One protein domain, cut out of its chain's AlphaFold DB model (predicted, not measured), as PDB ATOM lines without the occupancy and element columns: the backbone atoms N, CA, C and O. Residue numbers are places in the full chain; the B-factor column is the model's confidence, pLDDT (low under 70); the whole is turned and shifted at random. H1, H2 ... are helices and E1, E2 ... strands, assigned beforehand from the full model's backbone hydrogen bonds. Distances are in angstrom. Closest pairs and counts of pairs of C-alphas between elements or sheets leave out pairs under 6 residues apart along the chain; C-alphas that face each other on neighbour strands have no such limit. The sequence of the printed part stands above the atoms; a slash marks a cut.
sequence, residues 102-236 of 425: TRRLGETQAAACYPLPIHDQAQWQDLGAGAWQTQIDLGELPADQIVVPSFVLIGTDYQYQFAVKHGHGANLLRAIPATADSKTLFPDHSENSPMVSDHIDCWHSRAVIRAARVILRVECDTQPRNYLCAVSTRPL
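Overview. This is residues 102 to 236 of the 425 residues of the protein "Peptidase_C39_2 domain-containing protein" of Gammaproteobacteria bacterium (UniProt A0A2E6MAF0). Two antiparallel sheets lie face to face as a sandwich, their strands running nearly in line: the larger sheet holds E1, E9, E3, E7 and E6, the smaller one E2, E8, E4 and E5. The short helix H1 sits on the larger sheet near the end of E1 and the start of E9, while two long stretches with no named element lead from one sheet to the other, residues 114 to 130 running from H1 past E1 to E2 and residues 173 to 195 from E5 to E6. The printed part has 135 residues, with one named helix and nine named strands in the order E1, H1, E2, E3, E4, E5, E6, E7, E8, E9, and its class is mostly strand. The sheet orders are E1, E9, E3, E7, E6 and E2, E8, E4, E5. The whole is compact, with a radius of gyration of the C-alphas of 14.5 A and spans of 39 by 35 by 24 A.

Along the chain. In the larger sheet, E1 is residues 102 to 106, starting at C-alpha 102 at (-24.765, -9.816, 13.537). E9, residues 227 to 235, measures 27.1 A and ends at C-alpha 235 at (-16.529, -19.344, 15.007). E3, residues 145 to 153, measures 26.6 A. E7 is residues 203 to 205 and E6 residues 196 to 198. In the smaller sheet, E2, residues 131 to 141, measures 27.6 A and begins at C-alpha 131 at (-38.811, -10.356, -7.424); it bends by 50 degrees at residue 138. E8, residues 209 to 219, measures 28.3 A, and E4, residues 159 to 166, measures 23.7 A. E5 is residues 169 to 172. H1 is residues 108 to 113.

Arrangement. The larger sheet is twisted, and E1 and E6 are its edge strands. N 103 of E1 and O 231 of E9 are 2.9 A apart, within hydrogen-bond range. Between E9 and E3, N 150 and O 230 are within range at 2.8 A. Between E3 and E7, N 147 and O 203 are within range at 2.8 A. E6 and E7 form a hairpin, with N 197 and O 204 at 2.9 A. The smaller sheet is also twisted, with edge strands E2 and E5. E2 and E8 are antiparallel at 162 degrees, with N 132 and O 218 at 2.8 A. Between E8 and E4, N 163 and O 215 are 2.9 A apart. E4 and E5 form a hairpin, with N 164 and O 171 at 2.9 A. In the sandwich, two sheets face to face, the facing parts are 9.2 A centre to centre, with strands at 19 degrees. Between the sheets, the closest C-alphas of E3 and E4 are those of Pro 149 and Phe 162, 7.3 A apart. Those of E1 and E2 are Arg 103 and Ile 136, 7.2 A apart, and those of E5 and E6 are Asn 171 and Val 196, 7.0 A apart. H1 is on the larger sheet at a height of 6.4 A over the sheet and stands up from it at 66 degrees. Its closest C-alpha to E9 is that of Ala 110, 6.3 A from that of Leu 228. In H1 every O i to N i+4 pair is within hydrogen-bond range. Residues 125 to 126 pair antiparallel with residues 132 to 133 of E2.

Size, cuts and confidence. The two C-alphas farthest apart are those of Ala 112 and Ser 190, 40.0 A. The printed part has no cut. The links from H1 to E2, 17 residues, and from E5 to E6, 23 residues, are long. The mean pLDDT of the printed part is 92.5, and residue 180 alone is under 70.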
ATOM      1  N   THR A 102     -23.340  -9.697  13.852       96.62
ATOM      2  CA  THR A 102     -24.765  -9.816  13.537       96.62
ATOM      3  C   THR A 102     -25.257  -8.502  12.950       96.62
ATOM      4  O   THR A 102     -25.067  -7.448  13.550       96.62
ATOM      5  N   ARG A 103     -25.932  -8.559  11.799       97.81
ATOM      6  CA  ARG A 103     -26.686  -7.433  11.230       97.81
ATOM      7  C   ARG A 103     -28.150  -7.835  11.134       97.81
ATOM      8  O   ARG A 103     -28.462  -8.923  10.657       97.81
ATOM      9  N   ARG A 104     -29.035  -6.939  11.569       98.19
ATOM     10  CA  ARG A 104     -30.494  -7.099  11.492       98.19
ATOM     11  C   ARG A 104     -31.086  -5.922  10.735       98.19
ATOM     12  O   ARG A 104     -30.845  -4.782  11.129       98.19
ATOM     13  N   LEU A 105     -31.834  -6.211   9.680       98.38
ATOM     14  CA  LEU A 105     -32.579  -5.257   8.873       98.38
ATOM     15  C   LEU A 105     -34.074  -5.437   9.148       98.38
ATOM     16  O   LEU A 105     -34.574  -6.565   9.110       98.38
ATOM     17  N   GLY A 106     -34.790  -4.346   9.394       95.81
ATOM     18  CA  GLY A 106     -36.227  -4.373   9.653       95.81
ATOM     19  C   GLY A 106     -36.835  -2.975   9.662       95.81
ATOM     20  O   GLY A 106     -36.153  -1.993   9.952       95.81
ATOM     21  N   GLU A 107     -38.122  -2.882   9.337       91.00
ATOM     22  CA  GLU A 107     -38.883  -1.628   9.430       91.00
ATOM     23  C   GLU A 107     -39.383  -1.379  10.870       91.00
ATOM     24  O   GLU A 107     -39.059  -2.115  11.808       91.00
ATOM     25  N   THR A 108     -40.162  -0.312  11.068       83.62
ATOM     26  CA  THR A 108     -40.614   0.166  12.383       83.62
ATOM     27  C   THR A 108     -41.292  -0.916  13.228       83.62
ATOM     28  O   THR A 108     -41.065  -0.954  14.435       83.62
ATOM     29  N   GLN A 109     -42.066  -1.836  12.633       85.62
ATOM     30  CA  GLN A 109     -42.682  -2.935  13.389       85.62
ATOM     31  C   GLN A 109     -41.633  -3.869  14.006       85.62
ATOM     32  O   GLN A 109     -41.757  -4.238  15.171       85.62
ATOM     33  N   ALA A 110     -40.565  -4.196  13.268       81.94
ATOM     34  CA  ALA A 110     -39.487  -5.038  13.778       81.94
ATOM     35  C   ALA A 110     -38.715  -4.316  14.887       81.94
ATOM     36  O   ALA A 110     -38.456  -4.907  15.930       81.94
ATOM     37  N   ALA A 111     -38.421  -3.026  14.706       85.31
ATOM     38  CA  ALA A 111     -37.761  -2.212  15.728       85.31
ATOM     39  C   ALA A 111     -38.595  -2.047  17.016       85.31
ATOM     40  O   ALA A 111     -38.022  -1.855  18.086       85.31
ATOM     41  N   ALA A 112     -39.928  -2.129  16.926       87.56
ATOM     42  CA  ALA A 112     -40.832  -1.985  18.066       87.56
ATOM     43  C   ALA A 112     -41.112  -3.297  18.823       87.56
ATOM     44  O   ALA A 112     -41.296  -3.257  20.039       87.56
ATOM     45  N   CYS A 113     -41.181  -4.448  18.137       91.12
ATOM     46  CA  CYS A 113     -41.575  -5.717  18.769       91.12
ATOM     47  C   CYS A 113     -40.456  -6.759  18.902       91.12
ATOM     48  O   CYS A 113     -40.597  -7.673  19.718       91.12
ATOM     49  N   TYR A 114     -39.363  -6.660  18.135       96.38
ATOM     50  CA  TYR A 114     -38.264  -7.625  18.193       96.38
ATOM     51  C   TYR A 114     -37.332  -7.332  19.386       96.38
ATOM     52  O   TYR A 114     -36.952  -6.182  19.589       96.38
ATOM     53  N   PRO A 115     -36.940  -8.340  20.192       96.38
ATOM     54  CA  PRO A 115     -36.229  -8.111  21.451       96.38
ATOM     55  C   PRO A 115     -34.771  -7.662  21.291       96.38
ATOM     56  O   PRO A 115     -34.179  -7.175  22.254       96.38
ATOM     57  N   LEU A 116     -34.176  -7.863  20.112       97.25
ATOM     58  CA  LEU A 116     -32.768  -7.574  19.842       97.25
ATOM     59  C   LEU A 116     -32.631  -6.344  18.931       97.25
ATOM     60  O   LEU A 116     -33.471  -6.153  18.049       97.25
ATOM     61  N   PRO A 117     -31.556  -5.540  19.054       96.25
ATOM     62  CA  PRO A 117     -31.396  -4.322  18.264       96.25
ATOM     63  C   PRO A 117     -31.487  -4.552  16.747       96.25
ATOM     64  O   PRO A 117     -30.712  -5.329  16.171       96.25
ATOM     65  N   ILE A 118     -32.413  -3.833  16.107       97.44
ATOM     66  CA  ILE A 118     -32.456  -3.642  14.654       97.44
ATOM     67  C   ILE A 118     -31.422  -2.575  14.290       97.44
ATOM     68  O   ILE A 118     -31.314  -1.555  14.965       97.44
ATOM     69  N   HIS A 119     -30.628  -2.835  13.254       97.00
ATOM     70  CA  HIS A 119     -29.475  -2.000  12.910       97.00
ATOM     71  C   HIS A 119     -29.759  -1.021  11.769       97.00
ATOM     72  O   HIS A 119     -29.052  -0.026  11.647       97.00
ATOM     73  N   ASP A 120     -30.713  -1.349  10.894       97.00
ATOM     74  CA  ASP A 120     -31.009  -0.594   9.677       97.00
ATOM     75  C   ASP A 120     -32.335  -1.041   9.042       97.00
ATOM     76  O   ASP A 120     -32.923  -2.043   9.457       97.00
ATOM     77  N   GLN A 121     -32.744  -0.362   7.973       97.62
ATOM     78  CA  GLN A 121     -33.764  -0.849   7.040       97.62
ATOM     79  C   GLN A 121     -33.108  -1.520   5.825       97.62
ATOM     80  O   GLN A 121     -32.007  -1.159   5.406       97.62
ATOM     81  N   ALA A 122     -33.781  -2.506   5.231       97.50
ATOM     82  CA  ALA A 122     -33.308  -3.131   4.003       97.50
ATOM     83  C   ALA A 122     -33.480  -2.190   2.805       97.50
ATOM     84  O   ALA A 122     -34.578  -1.722   2.504       97.50
ATOM     85  N   GLN A 123     -32.382  -1.963   2.085       97.50
ATOM     86  CA  GLN A 123     -32.408  -1.288   0.792       97.50
ATOM     87  C   GLN A 123     -32.878  -2.300  -0.254       97.50
ATOM     88  O   GLN A 123     -32.140  -3.226  -0.606       97.50
ATOM     89  N   TRP A 124     -34.133  -2.173  -0.683       97.88
ATOM     90  CA  TRP A 124     -34.765  -3.087  -1.630       97.88
ATOM     91  C   TRP A 124     -34.564  -2.627  -3.073       97.88
ATOM     92  O   TRP A 124     -34.906  -1.505  -3.437       97.88
ATOM     93  N   GLN A 125     -34.056  -3.533  -3.899       97.81
ATOM     94  CA  GLN A 125     -33.986  -3.416  -5.347       97.81
ATOM     95  C   GLN A 125     -35.130  -4.223  -5.970       97.81
ATOM     96  O   GLN A 125     -35.253  -5.418  -5.697       97.81
ATOM     97  N   ASP A 126     -35.930  -3.586  -6.823       97.06
ATOM     98  CA  ASP A 126     -36.877  -4.268  -7.710       97.06
ATOM     99  C   ASP A 126     -36.098  -4.955  -8.850       97.06
ATOM    100  O   ASP A 126     -35.258  -4.325  -9.501       97.06
ATOM    101  N   LEU A 127     -36.329  -6.252  -9.060       95.44
ATOM    102  CA  LEU A 127     -35.775  -7.035 -10.172       95.44
ATOM    103  C   LEU A 127     -36.812  -7.289 -11.285       95.44
ATOM    104  O   LEU A 127     -36.486  -7.925 -12.289       95.44
ATOM    105  N   GLY A 128     -38.039  -6.788 -11.126       93.50
ATOM    106  CA  GLY A 128     -39.184  -7.052 -11.989       93.50
ATOM    107  C   GLY A 128     -39.931  -8.339 -11.622       93.50
ATOM    108  O   GLY A 128     -39.444  -9.188 -10.880       93.50
ATOM    109  N   ALA A 129     -41.145  -8.482 -12.165       89.56
ATOM    110  CA  ALA A 129     -41.997  -9.672 -12.021       89.56
ATOM    111  C   ALA A 129     -42.257 -10.134 -10.565       89.56
ATOM    112  O   ALA A 129     -42.442 -11.322 -10.323       89.56
ATOM    113  N   GLY A 130     -42.279  -9.205  -9.600       92.19
ATOM    114  CA  GLY A 130     -42.492  -9.511  -8.178       92.19
ATOM    115  C   GLY A 130     -41.241  -9.993  -7.433       92.19
ATOM    116  O   GLY A 130     -41.332 -10.343  -6.260       92.19
ATOM    117  N   ALA A 131     -40.068 -10.002  -8.071       95.25
ATOM    118  CA  ALA A 131     -38.811 -10.356  -7.424       95.25
ATOM    119  C   ALA A 131     -38.113  -9.117  -6.834       95.25
ATOM    120  O   ALA A 131     -37.756  -8.178  -7.542       95.25
ATOM    121  N   TRP A 132     -37.844  -9.158  -5.534       97.75
ATOM    122  CA  TRP A 132     -37.151  -8.126  -4.767       97.75
ATOM    123  C   TRP A 132     -35.819  -8.650  -4.244       97.75
ATOM    124  O   TRP A 132     -35.685  -9.829  -3.913       97.75
ATOM    125  N   GLN A 133     -34.822  -7.776  -4.132       98.12
ATOM    126  CA  GLN A 133     -33.491  -8.134  -3.650       98.12
ATOM    127  C   GLN A 133     -32.973  -7.136  -2.616       98.12
ATOM    128  O   GLN A 133     -33.149  -5.931  -2.761       98.12
ATOM    129  N   THR A 134     -32.274  -7.630  -1.599       98.44
ATOM    130  CA  THR A 134     -31.460  -6.805  -0.697       98.44
ATOM    131  C   THR A 134     -30.174  -7.546  -0.320       98.44
ATOM    132  O   THR A 134     -30.003  -8.720  -0.665       98.44
ATOM    133  N   GLN A 135     -29.238  -6.876   0.356       98.06
ATOM    134  CA  GLN A 135     -27.971  -7.475   0.773       98.06
ATOM    135  C   GLN A 135     -27.526  -7.020   2.168       98.06
ATOM    136  O   GLN A 135     -27.839  -5.919   2.613       98.06
ATOM    137  N   ILE A 136     -26.741  -7.872   2.824       98.19
ATOM    138  CA  ILE A 136     -25.968  -7.570   4.027       98.19
ATOM    139  C   ILE A 136     -24.494  -7.814   3.703       98.19
ATOM    140  O   ILE A 136     -24.093  -8.933   3.369       98.19
ATOM    141  N   ASP A 137     -23.686  -6.765   3.813       96.31
ATOM    142  CA  ASP A 137     -22.237  -6.850   3.662       96.31
ATOM    143  C   ASP A 137     -21.608  -7.409   4.949       96.31
ATOM    144  O   ASP A 137     -21.815  -6.869   6.035       96.31
ATOM    145  N   LEU A 138     -20.838  -8.497   4.829       94.62
ATOM    146  CA  LEU A 138     -20.104  -9.117   5.943       94.62
ATOM    147  C   LEU A 138     -18.649  -8.630   6.032       94.62
ATOM    148  O   LEU A 138     -17.976  -8.872   7.029       94.62
ATOM    149  N   GLY A 139     -18.145  -7.960   4.991       92.12
ATOM    150  CA  GLY A 139     -16.755  -7.512   4.925       92.12
ATOM    151  C   GLY A 139     -15.791  -8.682   4.715       92.12
ATOM    152  O   GLY A 139     -15.916  -9.424   3.740       92.12
ATOM    153  N   GLU A 140     -14.800  -8.830   5.594       92.75
ATOM    154  CA  GLU A 140     -13.955 -10.026   5.633       92.75
ATOM    155  C   GLU A 140     -14.587 -11.071   6.559       92.75
ATOM    156  O   GLU A 140     -14.760 -10.833   7.752       92.75
ATOM    157  N   LEU A 141     -14.914 -12.237   6.003       93.38
ATOM    158  CA  LEU A 141     -15.379 -13.397   6.755       93.38
ATOM    159  C   LEU A 141     -14.176 -14.323   7.012       93.38
ATOM    160  O   LEU A 141     -13.623 -14.855   6.045       93.38
ATOM    161  N   PRO A 142     -13.752 -14.543   8.272       93.75
ATOM    162  CA  PRO A 142     -12.675 -15.479   8.586       93.75
ATOM    163  C   PRO A 142     -12.975 -16.916   8.139       93.75
ATOM    164  O   PRO A 142     -14.117 -17.266   7.837       93.75
ATOM    165  N   ALA A 143     -11.955 -17.775   8.150       93.12
ATOM    166  CA  ALA A 143     -12.160 -19.221   8.072       93.12
ATOM    167  C   ALA A 143     -12.890 -19.748   9.325       93.12
ATOM    168  O   ALA A 143     -12.934 -19.080  10.366       93.12
ATOM    169  N   ASP A 144     -13.457 -20.950   9.211       94.62
ATOM    170  CA  ASP A 144     -14.096 -21.689  10.301       94.62
ATOM    171  C   ASP A 144     -15.177 -20.887  11.045       94.62
ATOM    172  O   ASP A 144     -15.307 -20.961  12.268       94.62
ATOM    173  N   GLN A 145     -15.971 -20.112  10.300       95.00
ATOM    174  CA  GLN A 145     -17.167 -19.429  10.795       95.00
ATOM    175  C   GLN A 145     -18.425 -20.162  10.331       95.00
ATOM    176  O   GLN A 145     -18.507 -20.571   9.172       95.00
ATOM    177  N   ILE A 146     -19.437 -20.253  11.195       96.56
ATOM    178  CA  ILE A 146     -20.819 -20.464  10.753       96.56
ATOM    179  C   ILE A 146     -21.405 -19.115  10.315       96.56
ATOM    180  O   ILE A 146     -21.159 -18.094  10.955       96.56
ATOM    181  N   VAL A 147     -22.177 -19.117   9.231       97.50
ATOM    182  CA  VAL A 147     -22.983 -17.992   8.743       97.50
ATOM    183  C   VAL A 147     -24.434 -18.453   8.700       97.50
ATOM    184  O   VAL A 147     -24.780 -19.344   7.918       97.50
ATOM    185  N   VAL A 148     -25.279 -17.851   9.535       98.12
ATOM    186  CA  VAL A 148     -26.719 -18.126   9.593       98.12
ATOM    187  C   VAL A 148     -27.477 -16.906   9.084       98.12
ATOM    188  O   VAL A 148     -27.552 -15.898   9.796       98.12
ATOM    189  N   PRO A 149     -28.017 -16.964   7.856       98.50
ATOM    190  CA  PRO A 149     -29.025 -16.029   7.396       98.50
ATOM    191  C   PRO A 149     -30.415 -16.464   7.883       98.50
ATOM    192  O   PRO A 149     -30.712 -17.652   7.991       98.50
ATOM    193  N   SER A 150     -31.292 -15.501   8.135       98.50
ATOM    194  CA  SER A 150     -32.678 -15.745   8.517       98.50
ATOM    195  C   SER A 150     -33.571 -14.645   7.961       98.50
ATOM    196  O   SER A 150     -33.236 -13.463   8.047       98.50
ATOM    197  N   PHE A 151     -34.724 -15.025   7.418       98.38
ATOM    198  CA  PHE A 151     -35.734 -14.092   6.931       98.38
ATOM    199  C   PHE A 151     -37.129 -14.525   7.367       98.38
ATOM    200  O   PHE A 151     -37.429 -15.718   7.474       98.38
ATOM    201  N   VAL A 152     -37.973 -13.527   7.592       97.44
ATOM    202  CA  VAL A 152     -39.412 -13.665   7.767       97.44
ATOM    203  C   VAL A 152     -40.088 -12.416   7.202       97.44
ATOM    204  O   VAL A 152     -39.569 -11.306   7.337       97.44
ATOM    205  N   LEU A 153     -41.248 -12.607   6.584       96.00
ATOM    206  CA  LEU A 153     -42.174 -11.574   6.126       96.00
ATOM    207  C   LEU A 153     -43.584 -11.947   6.612       96.00
ATOM    208  O   LEU A 153     -43.921 -13.130   6.697       96.00
ATOM    209  N   ILE A 154     -44.380 -10.943   6.977       93.94
ATOM    210  CA  ILE A 154     -45.735 -11.090   7.527       93.94
ATOM    211  C   ILE A 154     -46.759 -10.405   6.609       93.94
ATOM    212  O   ILE A 154     -46.481  -9.363   6.014       93.94
ATOM    213  N   GLY A 155     -47.974 -10.956   6.539       89.50
ATOM    214  CA  GLY A 155     -49.131 -10.314   5.899       89.50
ATOM    215  C   GLY A 155     -49.239 -10.485   4.380       89.50
ATOM    216  O   GLY A 155     -50.124  -9.893   3.770       89.50
ATOM    217  N   THR A 156     -48.374 -11.290   3.763       90.38
ATOM    218  CA  THR A 156     -48.463 -11.699   2.354       90.38
ATOM    219  C   THR A 156     -47.884 -13.107   2.195       90.38
ATOM    220  O   THR A 156     -47.088 -13.536   3.034       90.38
ATOM    221  N   ASP A 157     -48.283 -13.833   1.150       92.25
ATOM    222  CA  ASP A 157     -47.560 -15.033   0.727       92.25
ATOM    223  C   ASP A 157     -46.259 -14.615   0.018       92.25
ATOM    224  O   ASP A 157     -46.187 -13.582  -0.644       92.25
ATOM    225  N   TYR A 158     -45.206 -15.409   0.192       95.25
ATOM    226  CA  TYR A 158     -43.886 -15.133  -0.370       95.25
ATOM    227  C   TYR A 158     -43.065 -16.412  -0.505       95.25
ATOM    228  O   TYR A 158     -43.222 -17.356   0.281       95.25
ATOM    229  N   GLN A 159     -42.138 -16.396  -1.460       95.56
ATOM    230  CA  GLN A 159     -40.984 -17.290  -1.494       95.56
ATOM    231  C   GLN A 159     -39.716 -16.456  -1.269       95.56
ATOM    232  O   GLN A 159     -39.643 -15.308  -1.695       95.56
ATOM    233  N   TYR A 160     -38.688 -16.997  -0.620       97.12
ATOM    234  CA  TYR A 160     -37.384 -16.344  -0.522       97.12
ATOM    235  C   TYR A 160     -36.225 -17.322  -0.678       97.12
ATOM    236  O   TYR A 160     -36.376 -18.527  -0.484       97.12
ATOM    237  N   GLN A 161     -35.047 -16.804  -1.016       97.12
ATOM    238  CA  GLN A 161     -33.813 -17.575  -1.085       97.12
ATOM    239  C   GLN A 161     -32.609 -16.702  -0.727       97.12
ATOM    240  O   GLN A 161     -32.555 -15.517  -1.062       97.12
ATOM    241  N   PHE A 162     -31.619 -17.314  -0.082       97.75
ATOM    242  CA  PHE A 162     -30.363 -16.672   0.285       97.75
ATOM    243  C   PHE A 162     -29.191 -17.181  -0.563       97.75
ATOM    244  O   PHE A 162     -29.079 -18.377  -0.842       97.75
ATOM    245  N   ALA A 163     -28.282 -16.267  -0.902       96.62
ATOM    246  CA  ALA A 163     -26.994 -16.549  -1.526       96.62
ATOM    247  C   ALA A 163     -25.874 -15.828  -0.768       96.62
ATOM    248  O   ALA A 163     -25.973 -14.621  -0.562       96.62
ATOM    249  N   VAL A 164     -24.783 -16.505  -0.409       95.75
ATOM    250  CA  VAL A 164     -23.545 -15.823  -0.003       95.75
ATOM    251  C   VAL A 164     -22.675 -15.657  -1.242       95.75
ATOM    252  O   VAL A 164     -22.416 -16.621  -1.956       95.75
ATOM    253  N   LYS A 165     -22.263 -14.425  -1.544       93.81
ATOM    254  CA  LYS A 165     -21.421 -14.070  -2.692       93.81
ATOM    255  C   LYS A 165     -20.078 -13.524  -2.231       93.81
ATOM    256  O   LYS A 165     -19.987 -12.837  -1.215       93.81
ATOM    257  N   HIS A 166     -19.048 -13.787  -3.024       88.50
ATOM    258  CA  HIS A 166     -17.693 -13.275  -2.845       88.50
ATOM    259  C   HIS A 166     -17.000 -13.127  -4.207       88.50
ATOM    260  O   HIS A 166     -17.542 -13.525  -5.236       88.50
ATOM    261  N   GLY A 167     -15.788 -12.566  -4.240       82.69
ATOM    262  CA  GLY A 167     -15.069 -12.274  -5.495       82.69
ATOM    263  C   GLY A 167     -14.719 -13.482  -6.383       82.69
ATOM    264  O   GLY A 167     -14.222 -13.287  -7.487       82.69
ATOM    265  N   HIS A 168     -14.967 -14.713  -5.921       76.38
ATOM    266  CA  HIS A 168     -14.633 -15.961  -6.620       76.38
ATOM    267  C   HIS A 168     -15.813 -16.942  -6.727       76.38
ATOM    268  O   HIS A 168     -15.603 -18.108  -7.050       76.38
ATOM    269  N   GLY A 169     -17.044 -16.508  -6.431       86.50
ATOM    270  CA  GLY A 169     -18.211 -17.378  -6.541       86.50
ATOM    271  C   GLY A 169     -19.400 -16.959  -5.688       86.50
ATOM    272  O   GLY A 169     -19.453 -15.870  -5.105       86.50
ATOM    273  N   ALA A 170     -20.376 -17.858  -5.642       91.56
ATOM    274  CA  ALA A 170     -21.538 -17.760  -4.785       91.56
ATOM    275  C   ALA A 170     -21.943 -19.152  -4.302       91.56
ATOM    276  O   ALA A 170     -21.709 -20.135  -5.001       91.56
ATOM    277  N   ASN A 171     -22.604 -19.207  -3.153       94.25
ATOM    278  CA  ASN A 171     -23.186 -20.418  -2.598       94.25
ATOM    279  C   ASN A 171     -24.653 -20.156  -2.257       94.25
ATOM    280  O   ASN A 171     -24.960 -19.138  -1.631       94.25
ATOM    281  N   LEU A 172     -25.560 -21.047  -2.663       94.31
ATOM    282  CA  LEU A 172     -26.994 -20.921  -2.380       94.31
ATOM    283  C   LEU A 172     -27.418 -21.761  -1.172       94.31
ATOM    284  O   LEU A 172     -27.020 -22.916  -1.040       94.31
ATOM    285  N   LEU A 173     -28.319 -21.216  -0.353       93.75
ATOM    286  CA  LEU A 173     -29.246 -22.041   0.426       93.75
ATOM    287  C   LEU A 173     -30.491 -22.337  -0.413       93.75
ATOM    288  O   LEU A 173     -30.743 -21.707  -1.442       93.75
ATOM    289  N   ARG A 174     -31.285 -23.317   0.017       90.69
ATOM    290  CA  ARG A 174     -32.540 -23.663  -0.660       90.69
ATOM    291  C   ARG A 174     -33.589 -22.576  -0.454       90.69
ATOM    292  O   ARG A 174     -33.567 -21.864   0.548       90.69
ATOM    293  N   ALA A 175     -34.497 -22.458  -1.416       94.19
ATOM    294  CA  ALA A 175     -35.598 -21.516  -1.327       94.19
ATOM    295  C   ALA A 175     -36.683 -22.002  -0.345       94.19
ATOM    296  O   ALA A 175     -36.866 -23.205  -0.147       94.19
ATOM    297  N   ILE A 176     -37.382 -21.049   0.266       94.88
ATOM    298  CA  ILE A 176     -38.328 -21.231   1.371       94.88
ATOM    299  C   ILE A 176     -39.646 -20.529   0.996       94.88
ATOM    300  O   ILE A 176     -39.569 -19.392   0.539       94.88
ATOM    301  N   PRO A 177     -40.834 -21.147   1.150       92.00
ATOM    302  CA  PRO A 177     -41.067 -22.467   1.732       92.00
ATOM    303  C   PRO A 177     -40.416 -23.589   0.920       92.00
ATOM    304  O   PRO A 177     -40.356 -23.531  -0.309       92.00
ATOM    305  N   ALA A 178     -39.913 -24.610   1.612       81.56
ATOM    306  CA  ALA A 178     -39.373 -25.799   0.962       81.56
ATOM    307  C   ALA A 178     -40.539 -26.704   0.525       81.56
ATOM    308  O   ALA A 178     -41.198 -27.335   1.350       81.56
ATOM    309  N   THR A 179     -40.807 -26.737  -0.777       76.25
ATOM    310  CA  THR A 179     -41.850 -27.542  -1.428       76.25
ATOM    311  C   THR A 179     -41.233 -28.336  -2.580       76.25
ATOM    312  O   THR A 179     -40.091 -28.089  -2.967       76.25
ATOM    313  N   ALA A 180     -41.968 -29.304  -3.133       69.00
ATOM    314  CA  ALA A 180     -41.496 -30.068  -4.290       69.00
ATOM    315  C   ALA A 180     -41.299 -29.192  -5.545       69.00
ATOM    316  O   ALA A 180     -40.419 -29.484  -6.352       69.00
ATOM    317  N   ASP A 181     -42.072 -28.107  -5.664       71.81
ATOM    318  CA  ASP A 181     -42.103 -27.211  -6.826       71.81
ATOM    319  C   ASP A 181     -41.358 -25.878  -6.581       71.81
ATOM    320  O   ASP A 181     -41.430 -24.963  -7.403       71.81
ATOM    321  N   SER A 182     -40.644 -25.743  -5.453       74.38
ATOM    322  CA  SER A 182     -39.957 -24.500  -5.073       74.38
ATOM    323  C   SER A 182     -38.863 -24.139  -6.071       74.38
ATOM    324  O   SER A 182     -37.802 -24.766  -6.120       74.38
ATOM    325  N   LYS A 183     -39.103 -23.081  -6.846       80.25
ATOM    326  CA  LYS A 183     -38.163 -22.577  -7.853       80.25
ATOM    327  C   LYS A 183     -36.921 -21.973  -7.193       80.25
ATOM    328  O   LYS A 183     -36.990 -21.459  -6.077       80.25
ATOM    329  N   THR A 184     -35.792 -21.993  -7.903       86.75
ATOM    330  CA  THR A 184     -34.646 -21.142  -7.547       86.75
ATOM    331  C   THR A 184     -34.964 -19.692  -7.911       86.75
ATOM    332  O   THR A 184     -35.398 -19.412  -9.025       86.75
ATOM    333  N   LEU A 185     -34.714 -18.766  -6.985       91.50
ATOM    334  CA  LEU A 185     -34.753 -17.322  -7.231       91.50
ATOM    335  C   LEU A 185     -33.405 -16.801  -7.768       91.50
ATOM    336  O   LEU A 185     -33.258 -15.615  -8.064       91.50
ATOM    337  N   PHE A 186     -32.408 -17.679  -7.921       90.88
ATOM    338  CA  PHE A 186     -31.113 -17.403  -8.543       90.88
ATOM    339  C   PHE A 186     -30.925 -18.311  -9.776       90.88
ATOM    340  O   PHE A 186     -30.199 -19.302  -9.690       90.88
ATOM    341  N   PRO A 187     -31.586 -18.016 -10.915       83.25
ATOM    342  CA  PRO A 187     -31.477 -18.827 -12.133       83.25
ATOM    343  C   PRO A 187     -30.080 -18.771 -12.772       83.25
ATOM    344  O   PRO A 187     -29.666 -19.729 -13.414       83.25
ATOM    345  N   ASP A 188     -29.329 -17.685 -12.553       80.25
ATOM    346  CA  ASP A 188     -27.979 -17.476 -13.103       80.25
ATOM    347  C   ASP A 188     -26.871 -18.222 -12.331       80.25
ATOM    348  O   ASP A 188     -25.683 -18.033 -12.597       80.25
ATOM    349  N   HIS A 189     -27.227 -19.004 -11.308       82.06
ATOM    350  CA  HIS A 189     -26.265 -19.736 -10.489       82.06
ATOM    351  C   HIS A 189     -25.954 -21.111 -11.094       82.06
ATOM    352  O   HIS A 189     -26.859 -21.911 -11.318       82.06
ATOM    353  N   SER A 190     -24.666 -21.389 -11.309       71.75
ATOM    354  CA  SER A 190     -24.170 -22.662 -11.839       71.75
ATOM    355  C   SER A 190     -23.739 -23.638 -10.741       71.75
ATOM    356  O   SER A 190     -24.367 -24.677 -10.564       71.75
ATOM    357  N   GLU A 191     -22.666 -23.315 -10.013       79.50
ATOM    358  CA  GLU A 191     -22.041 -24.193  -9.019       79.50
ATOM    359  C   GLU A 191     -21.625 -23.423  -7.756       79.50
ATOM    360  O   GLU A 191     -21.204 -22.263  -7.814       79.50
ATOM    361  N   ASN A 192     -21.727 -24.097  -6.608       83.88
ATOM    362  CA  ASN A 192     -21.317 -23.586  -5.300       83.88
ATOM    363  C   ASN A 192     -19.781 -23.561  -5.166       83.88
ATOM    364  O   ASN A 192     -19.092 -24.504  -5.558       83.88
ATOM    365  N   SER A 193     -19.224 -22.500  -4.574       86.44
ATOM    366  CA  SER A 193     -17.773 -22.364  -4.384       86.44
ATOM    367  C   SER A 193     -17.254 -23.277  -3.265       86.44
ATOM    368  O   SER A 193     -17.855 -23.303  -2.191       86.44
ATOM    369  N   PRO A 194     -16.084 -23.934  -3.411       87.69
ATOM    370  CA  PRO A 194     -15.480 -24.735  -2.340       87.69
ATOM    371  C   PRO A 194     -14.945 -23.898  -1.162       87.69
ATOM    372  O   PRO A 194     -14.571 -24.461  -0.133       87.69
ATOM    373  N   MET A 195     -14.902 -22.562  -1.279       87.88
ATOM    374  CA  MET A 195     -14.546 -21.666  -0.165       87.88
ATOM    375  C   MET A 195     -15.579 -21.688   0.972       87.88
ATOM    376  O   MET A 195     -15.274 -21.282   2.096       87.88
ATOM    377  N   VAL A 196     -16.789 -22.169   0.686       91.06
ATOM    378  CA  VAL A 196     -17.906 -22.301   1.614       91.06
ATOM    379  C   VAL A 196     -18.461 -23.718   1.484       91.06
ATOM    380  O   VAL A 196     -18.628 -24.215   0.378       91.06
ATOM    381  N   SER A 197     -18.772 -24.385   2.595       91.88
ATOM    382  CA  SER A 197     -19.592 -25.601   2.537       91.88
ATOM    383  C   SER A 197     -21.025 -25.294   2.930       91.88
ATOM    384  O   SER A 197     -21.259 -24.723   4.000       91.88
ATOM    385  N   ASP A 198     -21.951 -25.744   2.097       87.62
ATOM    386  CA  ASP A 198     -23.384 -25.589   2.299       87.62
ATOM    387  C   ASP A 198     -23.904 -26.627   3.286       87.62
ATOM    388  O   ASP A 198     -23.574 -27.813   3.217       87.62
ATOM    389  N   HIS A 199     -24.754 -26.174   4.196       90.31
ATOM    390  CA  HIS A 199     -25.562 -27.023   5.058       90.31
ATOM    391  C   HIS A 199     -27.035 -26.716   4.792       90.31
ATOM    392  O   HIS A 199     -27.373 -25.812   4.036       90.31
ATOM    393  N   ILE A 200     -27.928 -27.483   5.414       86.56
ATOM    394  CA  ILE A 200     -29.376 -27.415   5.155       86.56
ATOM    395  C   ILE A 200     -29.931 -25.985   5.327       86.56
ATOM    396  O   ILE A 200     -30.759 -25.564   4.520       86.56
ATOM    397  N   ASP A 201     -29.423 -25.263   6.336       92.44
ATOM    398  CA  ASP A 201     -29.949 -23.978   6.824       92.44
ATOM    399  C   ASP A 201     -28.873 -22.882   7.004       92.44
ATOM    400  O   ASP A 201     -29.172 -21.781   7.460       92.44
ATOM    401  N   CYS A 202     -27.597 -23.183   6.739       96.31
ATOM    402  CA  CYS A 202     -26.472 -22.286   7.025       96.31
ATOM    403  C   CYS A 202     -25.253 -22.607   6.151       96.31
ATOM    404  O   CYS A 202     -25.192 -23.650   5.500       96.31
ATOM    405  N   TRP A 203     -24.256 -21.730   6.178       96.81
ATOM    406  CA  TRP A 203     -22.974 -21.930   5.507       96.81
ATOM    407  C   TRP A 203     -21.836 -22.005   6.514       96.81
ATOM    408  O   TRP A 203     -21.875 -21.324   7.536       96.81
ATOM    409  N   HIS A 204     -20.795 -22.781   6.211       96.19
ATOM    410  CA  HIS A 204     -19.528 -22.722   6.946       96.19
ATOM    411  C   HIS A 204     -18.406 -22.232   6.020       96.19
ATOM    412  O   HIS A 204     -18.209 -22.822   4.954       96.19
ATOM    413  N   SER A 205     -17.646 -21.208   6.416       94.81
ATOM    414  CA  SER A 205     -16.453 -20.782   5.671       94.81
ATOM    415  C   SER A 205     -15.309 -21.789   5.839       94.81
ATOM    416  O   SER A 205     -15.059 -22.301   6.928       94.81
ATOM    417  N   ARG A 206     -14.605 -22.089   4.742       93.19
ATOM    418  CA  ARG A 206     -13.457 -23.020   4.694       93.19
ATOM    419  C   ARG A 206     -12.113 -22.320   4.514       93.19
ATOM    420  O   ARG A 206     -11.065 -22.933   4.675       93.19
ATOM    421  N   ALA A 207     -12.153 -21.037   4.181       91.00
ATOM    422  CA  ALA A 207     -11.015 -20.142   4.051       91.00
ATOM    423  C   ALA A 207     -11.461 -18.722   4.427       91.00
ATOM    424  O   ALA A 207     -12.656 -18.470   4.582       91.00
ATOM    425  N   VAL A 208     -10.515 -17.787   4.539       92.12
ATOM    426  CA  VAL A 208     -10.842 -16.359   4.665       92.12
ATOM    427  C   VAL A 208     -11.461 -15.871   3.352       92.12
ATOM    428  O   VAL A 208     -10.882 -16.056   2.280       92.12
ATOM    429  N   ILE A 209     -12.627 -15.234   3.435       91.38
ATOM    430  CA  ILE A 209     -13.381 -14.719   2.292       91.38
ATOM    431  C   ILE A 209     -13.431 -13.194   2.373       91.38
ATOM    432  O   ILE A 209     -14.053 -12.620   3.266       91.38
ATOM    433  N   ARG A 210     -12.793 -12.525   1.412       90.38
ATOM    434  CA  ARG A 210     -12.803 -11.061   1.300       90.38
ATOM    435  C   ARG A 210     -14.065 -10.567   0.601       90.38
ATOM    436  O   ARG A 210     -14.477 -11.148  -0.404       90.38
ATOM    437  N   ALA A 211     -14.616  -9.459   1.099       90.50
ATOM    438  CA  ALA A 211     -15.837  -8.827   0.593       90.50
ATOM    439  C   ALA A 211     -17.010  -9.820   0.449       90.50
ATOM    440  O   ALA A 211     -17.707  -9.847  -0.570       90.50
ATOM    441  N   ALA A 212     -17.196 -10.657   1.473       94.62
ATOM    442  CA  ALA A 212     -18.329 -11.563   1.579       94.62
ATOM    443  C   ALA A 212     -19.627 -10.766   1.777       94.62
ATOM    444  O   ALA A 212     -19.677  -9.810   2.556       94.62
ATOM    445  N   ARG A 213     -20.684 -11.156   1.064       96.50
ATOM    446  CA  ARG A 213     -21.999 -10.501   1.097       96.50
ATOM    447  C   ARG A 213     -23.092 -11.548   1.077       96.50
ATOM    448  O   ARG A 213     -23.048 -12.444   0.239       96.50
ATOM    449  N   VAL A 214     -24.084 -11.432   1.950       97.88
ATOM    450  CA  VAL A 214     -25.295 -12.255   1.872       97.88
ATOM    451  C   VAL A 214     -26.356 -11.476   1.116       97.88
ATOM    452  O   VAL A 214     -26.720 -10.375   1.512       97.88
ATOM    453  N   ILE A 215     -26.839 -12.049   0.022       98.00
ATOM    454  CA  ILE A 215     -27.924 -11.523  -0.796       98.00
ATOM    455  C   ILE A 215     -29.185 -12.321  -0.486       98.00
ATOM    456  O   ILE A 215     -29.180 -13.551  -0.529       98.00
ATOM    457  N   LEU A 216     -30.264 -11.601  -0.210       98.50
ATOM    458  CA  LEU A 216     -31.612 -12.128  -0.077       98.50
ATOM    459  C   LEU A 216     -32.394 -11.778  -1.344       98.50
ATOM    460  O   LEU A 216     -32.417 -10.613  -1.741       98.50
ATOM    461  N   ARG A 217     -33.052 -12.769  -1.949       97.88
ATOM    462  CA  ARG A 217     -34.120 -12.556  -2.935       97.88
ATOM    463  C   ARG A 217     -35.454 -13.005  -2.352       97.88
ATOM    464  O   ARG A 217     -35.501 -14.042  -1.694       97.88
ATOM    465  N   VAL A 218     -36.508 -12.234  -2.600       97.38
ATOM    466  CA  VAL A 218     -37.885 -12.490  -2.155       97.38
ATOM    467  C   VAL A 218     -38.814 -12.325  -3.354       97.38
ATOM    468  O   VAL A 218     -38.763 -11.297  -4.017       97.38
ATOM    469  N   GLU A 219     -39.643 -13.320  -3.639       96.00
ATOM    470  CA  GLU A 219     -40.745 -13.232  -4.598       96.00
ATOM    471  C   GLU A 219     -42.031 -12.906  -3.822       96.00
ATOM    472  O   GLU A 219     -42.461 -13.701  -2.982       96.00
ATOM    473  N   CYS A 220     -42.591 -11.713  -4.053       93.50
ATOM    474  CA  CYS A 220     -43.857 -11.235  -3.491       93.50
ATOM    475  C   CYS A 220     -44.404 -10.024  -4.279       93.50
ATOM    476  O   CYS A 220     -43.647  -9.181  -4.765       93.50
ATOM    477  N   ASP A 221     -45.733  -9.895  -4.354       89.94
ATOM    478  CA  ASP A 221     -46.437  -8.936  -5.232       89.94
ATOM    479  C   ASP A 221     -46.102  -7.451  -4.989       89.94
ATOM    480  O   ASP A 221     -46.348  -6.599  -5.844       89.94
ATOM    481  N   THR A 222     -45.565  -7.111  -3.815       92.12
ATOM    482  CA  THR A 222     -45.213  -5.738  -3.421       92.12
ATOM    483  C   THR A 222     -43.877  -5.710  -2.684       92.12
ATOM    484  O   THR A 222     -43.431  -6.733  -2.166       92.12
ATOM    485  N   GLN A 223     -43.237  -4.537  -2.621       95.25
ATOM    486  CA  GLN A 223     -41.987  -4.355  -1.876       95.25
ATOM    487  C   GLN A 223     -42.164  -4.806  -0.411       95.25
ATOM    488  O   GLN A 223     -43.083  -4.309   0.247       95.25
ATOM    489  N   PRO A 224     -41.291  -5.678   0.134       96.00
ATOM    490  CA  PRO A 224     -41.418  -6.149   1.510       96.00
ATOM    491  C   PRO A 224     -41.448  -5.002   2.532       96.00
ATOM    492  O   PRO A 224     -40.581  -4.127   2.512       96.00
ATOM    493  N   ARG A 225     -42.423  -5.051   3.454       92.44
ATOM    494  CA  ARG A 225     -42.599  -4.092   4.568       92.44
ATOM    495  C   ARG A 225     -42.472  -4.744   5.941       92.44
ATOM    496  O   ARG A 225     -41.542  -4.486   6.702       92.44
ATOM    497  N   ASN A 226     -43.366  -5.692   6.221       93.44
ATOM    498  CA  ASN A 226     -43.461  -6.372   7.513       93.44
ATOM    499  C   ASN A 226     -42.416  -7.493   7.674       93.44
ATOM    500  O   ASN A 226     -42.768  -8.636   7.965       93.44
ATOM    501  N   TYR A 227     -41.139  -7.187   7.429       96.38
ATOM    502  CA  TYR A 227     -40.044  -8.153   7.443       96.38
ATOM    503  C   TYR A 227     -39.094  -8.003   8.634       96.38
ATOM    504  O   TYR A 227     -38.990  -6.946   9.262       96.38
ATOM    505  N   LEU A 228     -38.342  -9.076   8.868       97.94
ATOM    506  CA  LEU A 228     -37.083  -9.092   9.601       97.94
ATOM    507  C   LEU A 228     -36.083  -9.942   8.803       97.94
ATOM    508  O   LEU A 228     -36.351 -11.104   8.499       97.94
ATOM    509  N   CYS A 229     -34.930  -9.365   8.469       98.44
ATOM    510  CA  CYS A 229     -33.806 -10.061   7.846       98.44
ATOM    511  C   CYS A 229     -32.595  -9.987   8.777       98.44
ATOM    512  O   CYS A 229     -32.091  -8.898   9.045       98.44
ATOM    513  N   ALA A 230     -32.096 -11.126   9.241       98.38
ATOM    514  CA  ALA A 230     -30.902 -11.209  10.074       98.38
ATOM    515  C   ALA A 230     -29.817 -12.031   9.376       98.38
ATOM    516  O   ALA A 230     -30.105 -13.025   8.714       98.38
ATOM    517  N   VAL A 231     -28.558 -11.636   9.546       98.50
ATOM    518  CA  VAL A 231     -27.406 -12.501   9.268       98.50
ATOM    519  C   VAL A 231     -26.473 -12.428  10.459       98.50
ATOM    520  O   VAL A 231     -26.056 -11.339  10.856       98.50
ATOM    521  N   SER A 232     -26.148 -13.593  11.011       97.75
ATOM    522  CA  SER A 232     -25.214 -13.750  12.124       97.75
ATOM    523  C   SER A 232     -24.048 -14.655  11.735       97.75
ATOM    524  O   SER A 232     -24.217 -15.610  10.972       97.75
ATOM    525  N   THR A 233     -22.859 -14.349  12.246       97.00
ATOM    526  CA  THR A 233     -21.643 -15.140  12.069       97.00
ATOM    527  C   THR A 233     -20.856 -15.230  13.373       97.00
ATOM    528  O   THR A 233     -20.875 -14.313  14.200       97.00
ATOM    529  N   ARG A 234     -20.179 -16.363  13.570       95.88
ATOM    530  CA  ARG A 234     -19.254 -16.625  14.686       95.88
ATOM    531  C   ARG A 234     -18.405 -17.872  14.401       95.88
ATOM    532  O   ARG A 234     -18.781 -18.652  13.521       95.88
ATOM    533  N   PRO A 235     -17.324 -18.129  15.163       95.56
ATOM    534  CA  PRO A 235     -16.529 -19.344  15.007       95.56
ATOM    535  C   PRO A 235     -17.349 -20.630  15.188       95.56
ATOM    536  O   PRO A 235     -18.247 -20.690  16.032       95.56
ATOM    537  N   LEU A 236     -17.011 -21.663  14.411       92.94
ATOM    538  CA  LEU A 236     -17.635 -22.997  14.433       92.94
ATOM    539  C   LEU A 236     -17.446 -23.758  15.743       92.94
ATOM    540  O   LEU A 236     -18.218 -24.659  16.044       92.94
TER     541      LEU A 236